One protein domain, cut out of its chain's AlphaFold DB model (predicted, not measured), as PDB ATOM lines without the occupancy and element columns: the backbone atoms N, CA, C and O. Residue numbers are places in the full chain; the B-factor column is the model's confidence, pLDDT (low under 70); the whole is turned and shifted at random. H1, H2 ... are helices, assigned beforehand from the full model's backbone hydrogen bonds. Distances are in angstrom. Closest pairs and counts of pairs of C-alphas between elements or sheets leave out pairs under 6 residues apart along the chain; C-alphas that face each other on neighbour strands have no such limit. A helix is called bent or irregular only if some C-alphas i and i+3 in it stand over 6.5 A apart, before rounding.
ATOM      1  N   GLU A   5     364.688 605.676 456.509       96.75
ATOM      2  CA  GLU A   5     364.171 606.944 455.986       96.75
ATOM      3  C   GLU A   5     364.007 607.983 457.097       96.75
ATOM      4  O   GLU A   5     364.430 609.125 456.928       96.75
ATOM      5  N   GLU A   6     363.509 607.576 458.266       95.62
ATOM      6  CA  GLU A   6     363.407 608.442 459.448       95.62
ATOM      7  C   GLU A   6     364.788 608.900 459.935       95.62
ATOM      8  O   GLU A   6     364.977 610.068 460.281       95.62
ATOM      9  N   ALA A   7     365.782 608.006 459.917       95.56
ATOM     10  CA  ALA A   7     367.156 608.346 460.273       95.56
ATOM     11  C   ALA A   7     367.775 609.355 459.288       95.56
ATOM     12  O   ALA A   7     368.413 610.319 459.719       95.56
ATOM     13  N   ILE A   8     367.553 609.175 457.980       96.44
ATOM     14  CA  ILE A   8     368.026 610.104 456.941       96.44
ATOM     15  C   ILE A   8     367.342 611.467 457.084       96.44
ATOM     16  O   ILE A   8     368.025 612.491 457.082       96.44
ATOM     17  N   ALA A   9     366.019 611.494 457.264       95.94
ATOM     18  CA  ALA A   9     365.269 612.732 457.450       95.94
ATOM     19  C   ALA A   9     365.738 613.493 458.700       95.94
ATOM     20  O   ALA A   9     365.960 614.704 458.649       95.94
ATOM     21  N   SER A  10     365.972 612.781 459.808       95.50
ATOM     22  CA  SER A  10     366.498 613.375 461.041       95.50
ATOM     23  C   SER A  10     367.902 613.959 460.855       95.50
ATOM     24  O   SER A  10     368.175 615.068 461.318       95.50
ATOM     25  N   ALA A  11     368.790 613.247 460.154       94.69
ATOM     26  CA  ALA A  11     370.128 613.746 459.845       94.69
ATOM     27  C   ALA A  11     370.066 615.006 458.967       94.69
ATOM     28  O   ALA A  11     370.728 615.996 459.278       94.69
ATOM     29  N   GLY A  12     369.219 615.004 457.933       96.12
ATOM     30  CA  GLY A  12     369.001 616.160 457.065       96.12
ATOM     31  C   GLY A  12     368.491 617.386 457.827       96.12
ATOM     32  O   GLY A  12     369.039 618.474 457.673       96.12
ATOM     33  N   ALA A  13     367.510 617.205 458.715       95.50
ATOM     34  CA  ALA A  13     366.979 618.292 459.540       95.50
ATOM     35  C   ALA A  13     368.045 618.899 460.469       95.50
ATOM     36  O   ALA A  13     368.123 620.118 460.617       95.50
ATOM     37  N   LYS A  14     368.901 618.061 461.067       94.94
ATOM     38  CA  LYS A  14     370.003 618.521 461.927       94.94
ATOM     39  C   LYS A  14     371.071 619.281 461.146       94.94
ATOM     40  O   LYS A  14     371.561 620.292 461.642       94.94
ATOM     41  N   LEU A  15     371.409 618.823 459.940       93.38
ATOM     42  CA  LEU A  15     372.348 619.526 459.062       93.38
ATOM     43  C   LEU A  15     371.799 620.898 458.659       93.38
ATOM     44  O   LEU A  15     372.475 621.898 458.868       93.38
ATOM     45  N   ALA A  16     370.542 620.965 458.212       93.94
ATOM     46  CA  ALA A  16     369.908 622.232 457.850       93.94
ATOM     47  C   ALA A  16     369.858 623.222 459.030       93.94
ATOM     48  O   ALA A  16     370.159 624.403 458.869       93.94
ATOM     49  N   ALA A  17     369.527 622.745 460.236       93.25
ATOM     50  CA  ALA A  17     369.550 623.575 461.440       93.25
ATOM     51  C   ALA A  17     370.967 624.071 461.779       93.25
ATOM     52  O   ALA A  17     371.141 625.231 462.154       93.25
ATOM     53  N   SER A  18     371.979 623.211 461.622       89.12
ATOM     54  CA  SER A  18     373.383 623.580 461.817       89.12
ATOM     55  C   SER A  18     373.824 624.655 460.825       89.12
ATOM     56  O   SER A  18     374.441 625.635 461.241       89.12
ATOM     57  N   ASP A  19     373.451 624.530 459.552       90.38
ATOM     58  CA  ASP A  19     373.791 625.506 458.515       90.38
ATOM     59  C   ASP A  19     373.159 626.873 458.792       90.38
ATOM     60  O   ASP A  19     373.843 627.896 458.710       90.38
ATOM     61  N   ILE A  20     371.883 626.901 459.199       93.31
ATOM     62  CA  ILE A  20     371.194 628.139 459.597       93.31
ATOM     63  C   ILE A  20     371.904 628.787 460.787       93.31
ATOM     64  O   ILE A  20     372.195 629.981 460.745       93.31
ATOM     65  N   ALA A  21     372.219 628.012 461.830       90.75
ATOM     66  CA  ALA A  21     372.920 628.526 463.004       90.75
ATOM     67  C   ALA A  21     374.297 629.101 462.632       90.75
ATOM     68  O   ALA A  21     374.648 630.202 463.048       90.75
ATOM     69  N   CYS A  22     375.046 628.399 461.779       91.00
ATOM     70  CA  CYS A  22     376.342 628.857 461.290       91.00
ATOM     71  C   CYS A  22     376.235 630.145 460.464       91.00
ATOM     72  O   CYS A  22     377.108 631.008 460.570       91.00
ATOM     73  N   ALA A  23     375.189 630.292 459.647       89.88
ATOM     74  CA  ALA A  23     374.975 631.478 458.820       89.88
ATOM     75  C   ALA A  23     374.717 632.750 459.647       89.88
ATOM     76  O   ALA A  23     375.054 633.838 459.187       89.88
ATOM     77  N   GLN A  24     374.169 632.617 460.860       93.50
ATOM     78  CA  GLN A  24     373.944 633.740 461.781       93.50
ATOM     79  C   GLN A  24     375.196 634.144 462.571       93.50
ATOM     80  O   GLN A  24     375.199 635.193 463.205       93.50
ATOM     81  N   MET A  25     376.257 633.335 462.536       95.50
ATOM     82  CA  MET A  25     377.506 633.614 463.240       95.50
ATOM     83  C   MET A  25     378.503 634.337 462.338       95.50
ATOM     84  O   MET A  25     378.672 634.011 461.151       95.50
ATOM     85  N   THR A  26     379.248 635.261 462.934       96.31
ATOM     86  CA  THR A  26     380.502 635.740 462.355       96.31
ATOM     87  C   THR A  26     381.510 634.586 462.242       96.31
ATOM     88  O   THR A  26     381.397 633.575 462.944       96.31
ATOM     89  N   PRO A  27     382.530 634.697 461.371       96.38
ATOM     90  CA  PRO A  27     383.576 633.682 461.292       96.38
ATOM     91  C   PRO A  27     384.271 633.406 462.632       96.38
ATOM     92  O   PRO A  27     384.592 632.253 462.908       96.38
ATOM     93  N   ARG A  28     384.451 634.437 463.472       97.31
ATOM     94  CA  ARG A  28     385.063 634.308 464.796       97.31
ATOM     95  C   ARG A  28     384.185 633.522 465.763       97.31
ATOM     96  O   ARG A  28     384.652 632.551 466.344       97.31
ATOM     97  N   GLU A  29     382.912 633.889 465.878       97.50
ATOM     98  CA  GLU A  29     381.960 633.184 466.749       97.50
ATOM     99  C   GLU A  29     381.812 631.718 466.333       97.50
ATOM    100  O   GLU A  29     381.805 630.823 467.176       97.50
ATOM    101  N   GLN A  30     381.761 631.444 465.023       96.81
ATOM    102  CA  GLN A  30     381.714 630.070 464.534       96.81
ATOM    103  C   GLN A  30     383.013 629.307 464.849       96.81
ATOM    104  O   GLN A  30     382.955 628.111 465.133       96.81
ATOM    105  N   ALA A  31     384.173 629.965 464.809       96.75
ATOM    106  CA  ALA A  31     385.446 629.340 465.147       96.75
ATOM    107  C   ALA A  31     385.549 628.989 466.632       96.75
ATOM    108  O   ALA A  31     385.967 627.885 466.972       96.75
ATOM    109  N   GLU A  32     385.116 629.895 467.507       97.06
ATOM    110  CA  GLU A  32     385.062 629.669 468.953       97.06
ATOM    111  C   GLU A  32     384.083 628.546 469.306       97.06
ATOM    112  O   GLU A  32     384.413 627.680 470.111       97.06
ATOM    113  N   ALA A  33     382.921 628.498 468.644       94.94
ATOM    114  CA  ALA A  33     381.943 627.429 468.829       94.94
ATOM    115  C   ALA A  33     382.426 626.062 468.309       94.94
ATOM    116  O   ALA A  33     382.027 625.023 468.835       94.94
ATOM    117  N   ALA A  34     383.257 626.047 467.261       93.69
ATOM    118  CA  ALA A  34     383.794 624.821 466.672       93.69
ATOM    119  C   ALA A  34     385.060 624.307 467.377       93.69
ATOM    120  O   ALA A  34     385.408 623.134 467.222       93.69
ATOM    121  N   TRP A  35     385.773 625.163 468.113       97.44
ATOM    122  CA  TRP A  35     387.010 624.786 468.782       97.44
ATOM    123  C   TRP A  35     386.746 623.898 470.001       97.44
ATOM    124  O   TRP A  35     385.856 624.143 470.813       97.44
ATOM    125  N   THR A  36     387.576 622.870 470.157       95.94
ATOM    126  CA  THR A  36     387.581 621.991 471.328       95.94
ATOM    127  C   THR A  36     389.018 621.801 471.822       95.94
ATOM    128  O   THR A  36     389.953 621.951 471.033       95.94
ATOM    129  N   PRO A  37     389.238 621.390 473.087       96.12
ATOM    130  CA  PRO A  37     390.584 621.107 473.597       96.12
ATOM    131  C   PRO A  37     391.344 620.014 472.828       96.12
ATOM    132  O   PRO A  37     392.564 619.934 472.916       96.12
ATOM    133  N   THR A  38     390.632 619.161 472.091       95.88
ATOM    134  CA  THR A  38     391.207 618.108 471.243       95.88
ATOM    135  C   THR A  38     391.349 618.530 469.780       95.88
ATOM    136  O   THR A  38     391.785 617.729 468.952       95.88
ATOM    137  N   SER A  39     390.975 619.768 469.440       92.88
ATOM    138  CA  SER A  39     391.119 620.305 468.093       92.88
ATOM    139  C   SER A  39     392.601 620.382 467.708       92.88
ATOM    140  O   SER A  39     393.401 620.928 468.469       92.88
ATOM    141  N   PRO A  40     392.985 619.911 466.509       95.06
ATOM    142  CA  PRO A  40     394.343 620.083 466.000       95.06
ATOM    143  C   PRO A  40     394.621 621.511 465.496       95.06
ATOM    144  O   PRO A  40     395.743 621.793 465.086       95.06
ATOM    145  N   TYR A  41     393.614 622.390 465.487       94.94
ATOM    146  CA  TYR A  41     393.705 623.770 465.005       94.94
ATOM    147  C   TYR A  41     393.414 624.760 466.126       94.94
ATOM    148  O   TYR A  41     392.528 624.517 466.957       94.94
ATOM    149  N   SER A  42     394.110 625.898 466.110       96.44
ATOM    150  CA  SER A  42     393.744 627.036 466.956       96.44
ATOM    151  C   SER A  42     392.408 627.645 466.512       96.44
ATOM    152  O   SER A  42     391.956 627.433 465.386       96.44
ATOM    153  N   VAL A  43     391.779 628.437 467.385       97.06
ATOM    154  CA  VAL A  43     390.576 629.209 467.024       97.06
ATOM    155  C   VAL A  43     390.843 630.094 465.798       97.06
ATOM    156  O   VAL A  43     390.024 630.139 464.888       97.06
ATOM    157  N   ASP A  44     392.015 630.722 465.720       97.12
ATOM    158  CA  ASP A  44     392.399 631.599 464.605       97.12
ATOM    159  C   ASP A  44     392.520 630.827 463.279       97.12
ATOM    160  O   ASP A  44     392.037 631.272 462.237       97.12
ATOM    161  N   GLU A  45     393.107 629.625 463.310       96.75
ATOM    162  CA  GLU A  45     393.202 628.752 462.133       96.75
ATOM    163  C   GLU A  45     391.822 628.250 461.683       96.75
ATOM    164  O   GLU A  45     391.571 628.102 460.484       96.75
ATOM    165  N   ILE A  46     390.913 627.995 462.629       96.69
ATOM    166  CA  ILE A  46     389.523 627.636 462.326       96.69
ATOM    167  C   ILE A  46     388.790 628.834 461.709       96.69
ATOM    168  O   ILE A  46     388.084 628.660 460.712       96.69
ATOM    169  N   GLU A  47     388.984 630.044 462.237       97.44
ATOM    170  CA  GLU A  47     388.399 631.274 461.696       97.44
ATOM    171  C   GLU A  47     388.820 631.489 460.240       97.44
ATOM    172  O   GLU A  47     387.961 631.641 459.369       97.44
ATOM    173  N   ASP A  48     390.117 631.421 459.939       96.38
ATOM    174  CA  ASP A  48     390.624 631.610 458.577       96.38
ATOM    175  C   ASP A  48     390.074 630.560 457.600       96.38
ATOM    176  O   ASP A  48     389.730 630.881 456.458       96.38
ATOM    177  N   ARG A  49     389.901 629.310 458.048       95.31
ATOM    178  CA  ARG A  49     389.256 628.255 457.246       95.31
ATOM    179  C   ARG A  49     387.782 628.546 456.982       95.31
ATOM    180  O   ARG A  49     387.312 628.352 455.859       95.31
ATOM    181  N   ILE A  50     387.049 629.021 457.989       95.19
ATOM    182  CA  ILE A  50     385.644 629.421 457.836       95.19
ATOM    183  C   ILE A  50     385.535 630.584 456.848       95.19
ATOM    184  O   ILE A  50     384.671 630.558 455.970       95.19
ATOM    185  N   ARG A  51     386.428 631.571 456.948       95.31
ATOM    186  CA  ARG A  51     386.500 632.713 456.030       95.31
ATOM    187  C   ARG A  51     386.783 632.271 454.600       95.31
ATOM    188  O   ARG A  51     386.037 632.664 453.708       95.31
ATOM    189  N   ALA A  52     387.758 631.386 454.392       95.38
ATOM    190  CA  ALA A  52     388.060 630.825 453.076       95.38
ATOM    191  C   ALA A  52     386.846 630.099 452.468       95.38
ATOM    192  O   ALA A  52     386.495 630.349 451.316       95.38
ATOM    193  N   ARG A  53     386.134 629.276 453.256       92.44
ATOM    194  CA  ARG A  53     384.891 628.613 452.815       92.44
ATOM    195  C   ARG A  53     383.797 629.613 452.420       92.44
ATOM    196  O   ARG A  53     383.002 629.317 451.535       92.44
ATOM    197  N   ARG A  54     383.749 630.782 453.066       92.88
ATOM    198  CA  ARG A  54     382.805 631.876 452.773       92.88
ATOM    199  C   ARG A  54     383.299 632.846 451.683       92.88
ATOM    200  O   ARG A  54     382.632 633.844 451.433       92.88
ATOM    201  N   GLY A  55     384.448 632.595 451.046       94.38
ATOM    202  CA  GLY A  55     385.015 633.476 450.014       94.38
ATOM    203  C   GLY A  55     385.623 634.780 450.551       94.38
ATOM    204  O   GLY A  55     385.748 635.754 449.815       94.38
TER     205      GLY A  55
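What this domain is: This is residues 5 to 55 of the 64 residues of an uncharacterized protein of Nocardioides soli (UniProt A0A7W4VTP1). Picture a long helical arm joined at its far end to a small head: H1 makes the arm, its residues 5 to 20 sticking out, and the head is made of the two shorter helices H2 and H3, which pack on each other with their lines steeply crossed. The arm makes much of the longest axis, and a short link, residues 35 to 42, joins the two helices of the head. The printed part has 51 residues with three named helices, in the order H1, H2, H3, and no named strand; its class is all helix. The whole is loose, with a radius of gyration of the C-alphas of 13.0 A, and the C-alphas span 38 by 26 by 15 A.

How they stand to each other: Begin with H1, residues 5 to 23, the longest helix; its residues 5 to 20 stand free. Go on to Cys 22, and you find the place where it comes nearest to H2, residues 27 to 34: the closest C-alphas of the two helices, those of Cys 22 and Gln 30, are 6.4 A apart. H1 and H2 are close but not clearly touching, with 1 pair of C-alphas within 8 A. Their lines stand at a steep tilt of 42 degrees, and they run opposite ways. Look next at H3, residues 43 to 53, which touches H2 with 16 pairs of C-alphas within 8 A. The closest C-alphas of these two are those of Ala 31 and Glu 47, 4.9 A apart. H2 and H3 stand at a steep tilt of 61 degrees and run opposite ways. H1 and H3 are apart. Check the backbone in H1, H2 and H3: every pair of O of residue i and N of residue i+4 is within hydrogen-bond range.

Where its parts are: Find C-alpha 5 at (364.171, 606.944, 455.986); from there H1 runs 27.0 A to C-alpha 23 at (374.975, 631.478, 458.820). H2 goes from Pro 27 to Ala 34, 10.4 A from first to last C-alpha. H3 goes from Val 43 to Arg 53, 15.3 A long, and ends with C-alpha 53 at (384.891, 628.613, 452.815). No helix is bent.

The domain as a whole: The two C-alphas farthest apart are those of Glu 5 and Asp 44, at 38.5 A. Without residues 5 to 20, the body has 35 residues and spans 25 by 18 by 10 A. The link from H1 to H2 is tight, with 3 residues, the link from H2 to H3 is short, with 8, and no link is long. The printed part has no cut from residue 5 to residue 55. Read the B-factor column for the model's confidence: the mean pLDDT of the printed part is 95.0, and no printed residue is under 70.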